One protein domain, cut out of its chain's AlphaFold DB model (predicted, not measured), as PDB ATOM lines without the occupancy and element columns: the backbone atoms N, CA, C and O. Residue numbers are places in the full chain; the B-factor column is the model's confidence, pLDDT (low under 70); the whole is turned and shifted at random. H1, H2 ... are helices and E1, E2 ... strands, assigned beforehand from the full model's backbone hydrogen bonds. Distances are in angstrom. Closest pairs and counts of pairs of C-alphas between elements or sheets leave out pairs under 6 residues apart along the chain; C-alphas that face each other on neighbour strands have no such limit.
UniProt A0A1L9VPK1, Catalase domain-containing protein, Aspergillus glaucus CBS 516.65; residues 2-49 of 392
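AT A GLANCE: This is residues 2 to 49 of the 392 residues of the protein "Catalase domain-containing protein" of Aspergillus glaucus CBS 516.65 (UniProt A0A1L9VPK1). There is little regular structure: a small hairpin of two strands, E1 and E2, makes one end, and from it the looped, unnamed stretch of residues 2 to 19 and helix H1 extend towards the other end. Residues 41 to 49, of which 41 to 44 belong to H1, stick out. The printed part has 48 residues, with E1, E2 and H1 in that order; the class is mixed, with only 16 residues in named elements. It is loose, radius of gyration of the C-alphas 12.9 A, and flat, spanning 40 by 28 by 15 A.

HOW THE PARTS SIT: E1, residues 20 to 22, and E2, residues 28 to 30, are antiparallel neighbours at 165 degrees, a hairpin; N 21 and O 29 are within hydrogen-bond range at 2.9 A. H1, residues 35 to 44, is apart from E1; every O i to N i+4 pair in it is within hydrogen-bond range.

IN THESE COORDINATES: E1 begins at C-alpha 20 (-32.543, -29.870, 1.477). H1 is 14.0 A long and ends at C-alpha 44 (-47.363, -35.165, -12.635).

THE WHOLE: The C-alphas farthest apart, of Arg 24 and Ile 49, are 42.6 A apart. The printed part has no cut, both links are tight, and no printed residue is under 70 in pLDDT.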
ATOM      1  N   SER A   2     -57.741 -38.019   7.801       81.31
ATOM      2  CA  SER A   2     -56.997 -38.499   6.632       81.31
ATOM      3  C   SER A   2     -55.524 -38.138   6.809       81.31
ATOM      4  O   SER A   2     -55.228 -37.018   7.232       81.31
ATOM      5  N   TYR A   3     -54.626 -39.076   6.525       87.38
ATOM      6  CA  TYR A   3     -53.185 -38.839   6.513       87.38
ATOM      7  C   TYR A   3     -52.730 -38.695   5.064       87.38
ATOM      8  O   TYR A   3     -53.204 -39.416   4.193       87.38
ATOM      9  N   TYR A   4     -51.814 -37.765   4.807       89.94
ATOM     10  CA  TYR A   4     -51.141 -37.701   3.517       89.94
ATOM     11  C   TYR A   4     -50.121 -38.844   3.444       89.94
ATOM     12  O   TYR A   4     -49.297 -38.995   4.347       89.94
ATOM     13  N   THR A   5     -50.200 -39.651   2.390       92.12
ATOM     14  CA  THR A   5     -49.347 -40.821   2.163       92.12
ATOM     15  C   THR A   5     -48.714 -40.761   0.781       92.12
ATOM     16  O   THR A   5     -49.293 -40.191  -0.144       92.12
ATOM     17  N   LEU A   6     -47.555 -41.395   0.642       89.06
ATOM     18  CA  LEU A   6     -46.989 -41.758  -0.660       89.06
ATOM     19  C   LEU A   6     -47.737 -42.957  -1.272       89.06
ATOM     20  O   LEU A   6     -48.554 -43.586  -0.590       89.06
ATOM     21  N   ALA A   7     -47.444 -43.304  -2.527       87.50
ATOM     22  CA  ALA A   7     -48.028 -44.454  -3.228       87.50
ATOM     23  C   ALA A   7     -47.802 -45.794  -2.496       87.50
ATOM     24  O   ALA A   7     -48.642 -46.688  -2.570       87.50
ATOM     25  N   GLU A   8     -46.715 -45.911  -1.730       89.25
ATOM     26  CA  GLU A   8     -46.414 -47.065  -0.865       89.25
ATOM     27  C   GLU A   8     -47.255 -47.109   0.433       89.25
ATOM     28  O   GLU A   8     -47.101 -48.013   1.249       89.25
ATOM     29  N   GLY A   9     -48.126 -46.122   0.673       89.44
ATOM     30  CA  GLY A   9     -48.943 -46.006   1.889       89.44
ATOM     31  C   GLY A   9     -48.215 -45.406   3.101       89.44
ATOM     32  O   GLY A   9     -48.834 -45.189   4.143       89.44
ATOM     33  N   CYS A  10     -46.923 -45.089   2.979       85.94
ATOM     34  CA  CYS A  10     -46.125 -44.475   4.042       85.94
ATOM     35  C   CYS A  10     -46.641 -43.061   4.399       85.94
ATOM     36  O   CYS A  10     -46.677 -42.196   3.517       85.94
ATOM     37  N   PRO A  11     -47.023 -42.785   5.665       89.12
ATOM     38  CA  PRO A  11     -47.568 -41.492   6.069       89.12
ATOM     39  C   PRO A  11     -46.481 -40.418   6.188       89.12
ATOM     40  O   PRO A  11     -45.459 -40.614   6.846       89.12
ATOM     41  N   TYR A  12     -46.739 -39.247   5.607       86.31
ATOM     42  CA  TYR A  12     -45.847 -38.088   5.630       86.31
ATOM     43  C   TYR A  12     -46.459 -36.920   6.406       86.31
ATOM     44  O   TYR A  12     -47.655 -36.641   6.334       86.31
ATOM     45  N   ALA A  13     -45.617 -36.196   7.148       85.12
ATOM     46  CA  ALA A  13     -46.070 -35.144   8.058       85.12
ATOM     47  C   ALA A  13     -46.654 -33.907   7.347       85.12
ATOM     48  O   ALA A  13     -47.493 -33.212   7.925       85.12
ATOM     49  N   ARG A  14     -46.178 -33.589   6.134       86.75
ATOM     50  CA  ARG A  14     -46.591 -32.435   5.314       86.75
ATOM     51  C   ARG A  14     -46.402 -32.749   3.833       86.75
ATOM     52  O   ARG A  14     -45.493 -33.493   3.492       86.75
ATOM     53  N   ASN A  15     -47.207 -32.137   2.966       88.56
ATOM     54  CA  ASN A  15     -47.116 -32.261   1.503       88.56
ATOM     55  C   ASN A  15     -46.309 -31.132   0.820       88.56
ATOM     56  O   ASN A  15     -46.213 -31.101  -0.400       88.56
ATOM     57  N   ASN A  16     -45.772 -30.181   1.593       88.62
ATOM     58  CA  ASN A  16     -45.151 -28.945   1.099       88.62
ATOM     59  C   ASN A  16     -43.698 -28.749   1.572       88.62
ATOM     60  O   ASN A  16     -43.181 -27.631   1.596       88.62
ATOM     61  N   THR A  17     -43.049 -29.832   1.991       87.25
ATOM     62  CA  THR A  17     -41.663 -29.856   2.467       87.25
ATOM     63  C   THR A  17     -40.791 -30.633   1.497       87.25
ATOM     64  O   THR A  17     -41.252 -31.614   0.930       87.25
ATOM     65  N   SER A  18     -39.532 -30.221   1.346       89.62
ATOM     66  CA  SER A  18     -38.503 -31.007   0.658       89.62
ATOM     67  C   SER A  18     -37.239 -31.126   1.505       89.62
ATOM     68  O   SER A  18     -36.935 -30.245   2.322       89.62
ATOM     69  N   VAL A  19     -36.509 -32.223   1.324       90.56
ATOM     70  CA  VAL A  19     -35.255 -32.517   2.024       90.56
ATOM     71  C   VAL A  19     -34.124 -31.755   1.336       90.56
ATOM     72  O   VAL A  19     -33.803 -32.006   0.177       90.56
ATOM     73  N   GLN A  20     -33.523 -30.799   2.046       92.56
ATOM     74  CA  GLN A  20     -32.543 -29.870   1.477       92.56
ATOM     75  C   GLN A  20     -31.304 -29.708   2.359       92.56
ATOM     76  O   GLN A  20     -31.417 -29.472   3.564       92.56
ATOM     77  N   VAL A  21     -30.126 -29.693   1.734       92.81
ATOM     78  CA  VAL A  21     -28.892 -29.171   2.336       92.81
ATOM     79  C   VAL A  21     -28.905 -27.654   2.180       92.81
ATOM     80  O   VAL A  21     -28.833 -27.139   1.065       92.81
ATOM     81  N   ARG A  22     -29.043 -26.926   3.292       89.56
ATOM     82  CA  ARG A  22     -29.170 -25.460   3.300       89.56
ATOM     83  C   ARG A  22     -27.828 -24.761   3.491       89.56
ATOM     84  O   ARG A  22     -27.090 -25.068   4.423       89.56
ATOM     85  N   ASN A  23     -27.586 -23.738   2.678       85.25
ATOM     86  CA  ASN A  23     -26.487 -22.797   2.858       85.25
ATOM     87  C   ASN A  23     -26.898 -21.660   3.807       85.25
ATOM     88  O   ASN A  23     -28.070 -21.288   3.895       85.25
ATOM     89  N   ARG A  24     -25.913 -21.041   4.476       81.62
ATOM     90  CA  ARG A  24     -26.142 -19.915   5.409       81.62
ATOM     91  C   ARG A  24     -26.815 -18.690   4.766       81.62
ATOM     92  O   ARG A  24     -27.369 -17.870   5.485       81.62
ATOM     93  N   SER A  25     -26.785 -18.578   3.437       79.69
ATOM     94  CA  SER A  25     -27.394 -17.501   2.643       79.69
ATOM     95  C   SER A  25     -28.866 -17.731   2.258       79.69
ATOM     96  O   SER A  25     -29.422 -16.930   1.513       79.69
ATOM     97  N   GLY A  26     -29.514 -18.798   2.739       76.94
ATOM     98  CA  GLY A  26     -30.958 -19.022   2.550       76.94
ATOM     99  C   GLY A  26     -31.362 -19.800   1.290       76.94
ATOM    100  O   GLY A  26     -32.542 -20.094   1.123       76.94
ATOM    101  N   GLY A  27     -30.407 -20.186   0.440       85.00
ATOM    102  CA  GLY A  27     -30.605 -21.203  -0.603       85.00
ATOM    103  C   GLY A  27     -30.289 -22.619  -0.103       85.00
ATOM    104  O   GLY A  27     -29.628 -22.788   0.924       85.00
ATOM    105  N   GLY A  28     -30.713 -23.647  -0.839       88.62
ATOM    106  CA  GLY A  28     -30.378 -25.037  -0.525       88.62
ATOM    107  C   GLY A  28     -30.462 -25.974  -1.728       88.62
ATOM    108  O   GLY A  28     -31.204 -25.713  -2.672       88.62
ATOM    109  N   LEU A  29     -29.688 -27.057  -1.684       90.69
ATOM    110  CA  LEU A  29     -29.720 -28.137  -2.670       90.69
ATOM    111  C   LEU A  29     -30.699 -29.214  -2.200       90.69
ATOM    112  O   LEU A  29     -30.562 -29.723  -1.088       90.69
ATOM    113  N   VAL A  30     -31.674 -29.561  -3.039       92.25
ATOM    114  CA  VAL A  30     -32.599 -30.677  -2.787       92.25
ATOM    115  C   VAL A  30     -31.842 -32.001  -2.906       92.25
ATOM    116  O   VAL A  30     -31.039 -32.178  -3.824       92.25
ATOM    117  N   LEU A  31     -32.089 -32.930  -1.982       92.19
ATOM    118  CA  LEU A  31     -31.464 -34.250  -1.986       92.19
ATOM    119  C   LEU A  31     -32.254 -35.255  -2.828       92.19
ATOM    120  O   LEU A  31     -33.477 -35.314  -2.760       92.19
ATOM    121  N   LEU A  32     -31.539 -36.136  -3.533       93.31
ATOM    122  CA  LEU A  32     -32.127 -37.250  -4.293       93.31
ATOM    123  C   LEU A  32     -32.829 -38.296  -3.395       93.31
ATOM    124  O   LEU A  32     -33.568 -39.137  -3.886       93.31
ATOM    125  N   GLN A  33     -32.620 -38.233  -2.077       93.50
ATOM    126  CA  GLN A  33     -33.344 -39.035  -1.085       93.50
ATOM    127  C   GLN A  33     -34.791 -38.546  -0.858       93.50
ATOM    128  O   GLN A  33     -35.560 -39.210  -0.167       93.50
ATOM    129  N   ASP A  34     -35.183 -37.394  -1.413       91.88
ATOM    130  CA  ASP A  34     -36.538 -36.851  -1.300       91.88
ATOM    131  C   ASP A  34     -37.537 -37.611  -2.193       91.88
ATOM    132  O   ASP A  34     -37.971 -37.141  -3.250       91.88
ATOM    133  N   THR A  35     -37.887 -38.823  -1.761       92.31
ATOM    134  CA  THR A  35     -38.849 -39.712  -2.431       92.31
ATOM    135  C   THR A  35     -40.201 -39.040  -2.635       92.31
ATOM    136  O   THR A  35     -40.777 -39.156  -3.711       92.31
ATOM    137  N   GLN A  36     -40.664 -38.267  -1.651       91.94
ATOM    138  CA  GLN A  36     -41.908 -37.507  -1.709       91.94
ATOM    139  C   GLN A  36     -41.946 -36.540  -2.898       91.94
ATOM    140  O   GLN A  36     -42.918 -36.522  -3.666       91.94
ATOM    141  N   LEU A  37     -40.907 -35.714  -3.045       91.62
ATOM    142  CA  LEU A  37     -40.831 -34.752  -4.139       91.62
ATOM    143  C   LEU A  37     -40.672 -35.465  -5.488       91.62
ATOM    144  O   LEU A  37     -41.337 -35.096  -6.458       91.62
ATOM    145  N   ILE A  38     -39.815 -36.489  -5.542       93.00
ATOM    146  CA  ILE A  38     -39.551 -37.261  -6.762       93.00
ATOM    147  C   ILE A  38     -40.829 -37.939  -7.257       93.00
ATOM    148  O   ILE A  38     -41.164 -37.784  -8.427       93.00
ATOM    149  N   GLU A  39     -41.563 -38.634  -6.389       92.31
ATOM    150  CA  GLU A  39     -42.815 -39.319  -6.726       92.31
ATOM    151  C   GLU A  39     -43.869 -38.334  -7.247       92.31
ATOM    152  O   GLU A  39     -44.426 -38.535  -8.328       92.31
ATOM    153  N   SER A  40     -44.070 -37.220  -6.536       89.94
ATOM    154  CA  SER A  40     -45.049 -36.190  -6.909       89.94
ATOM    155  C   SER A  40     -44.766 -35.603  -8.302       89.94
ATOM    156  O   SER A  40     -45.668 -35.494  -9.136       89.94
ATOM    157  N   LEU A  41     -43.501 -35.269  -8.590       92.25
ATOM    158  CA  LEU A  41     -43.078 -34.749  -9.898       92.25
ATOM    159  C   LEU A  41     -43.104 -35.827 -10.993       92.25
ATOM    160  O   LEU A  41     -43.471 -35.545 -12.139       92.25
ATOM    161  N   ALA A  42     -42.738 -37.065 -10.657       91.50
ATOM    162  CA  ALA A  42     -42.734 -38.202 -11.570       91.50
ATOM    163  C   ALA A  42     -44.151 -38.631 -11.982       91.50
ATOM    164  O   ALA A  42     -44.336 -39.062 -13.125       91.50
ATOM    165  N   HIS A  43     -45.134 -38.497 -11.089       89.75
ATOM    166  CA  HIS A  43     -46.543 -38.729 -11.394       89.75
ATOM    167  C   HIS A  43     -47.111 -37.602 -12.265       89.75
ATOM    168  O   HIS A  43     -47.639 -37.870 -13.342       89.75
ATOM    169  N   PHE A  44     -46.921 -36.338 -11.864       91.62
ATOM    170  CA  PHE A  44     -47.363 -35.165 -12.635       91.62
ATOM    171  C   PHE A  44     -46.833 -35.176 -14.081       91.62
ATOM    172  O   PHE A  44     -47.570 -34.931 -15.034       91.62
ATOM    173  N   SER A  45     -45.568 -35.565 -14.273       86.88
ATOM    174  CA  SER A  45     -44.951 -35.677 -15.605       86.88
ATOM    175  C   SER A  45     -45.580 -36.753 -16.508       86.88
ATOM    176  O   SER A  45     -45.348 -36.736 -17.716       86.88
ATOM    177  N   ARG A  46     -46.354 -37.692 -15.945       89.94
ATOM    178  CA  ARG A  46     -47.017 -38.807 -16.651       89.94
ATOM    179  C   ARG A  46     -48.537 -38.648 -16.774       89.94
ATOM    180  O   ARG A  46     -49.176 -39.491 -17.389       89.94
ATOM    181  N   GLU A  47     -49.114 -37.572 -16.238       89.38
ATOM    182  CA  GLU A  47     -50.566 -37.342 -16.219       89.38
ATOM    183  C   GLU A  47     -51.172 -37.159 -17.627       89.38
ATOM    184  O   GLU A  47     -52.349 -37.436 -17.857       89.38
ATOM    185  N   ARG A  48     -50.370 -36.725 -18.610       85.69
ATOM    186  CA  ARG A  48     -50.827 -36.505 -19.991       85.69
ATOM    187  C   ARG A  48     -50.798 -37.789 -20.822       85.69
ATOM    188  O   ARG A  48     -49.743 -38.213 -21.287       85.69
ATOM    189  N   ILE A  49     -51.982 -38.328 -21.099       80.69
ATOM    190  CA  ILE A  49     -52.208 -39.418 -22.059       80.69
ATOM    191  C   ILE A  49     -52.499 -38.824 -23.457       80.69
ATOM    192  O   ILE A  49     -53.201 -37.815 -23.548       80.69
TER     193      ILE A  49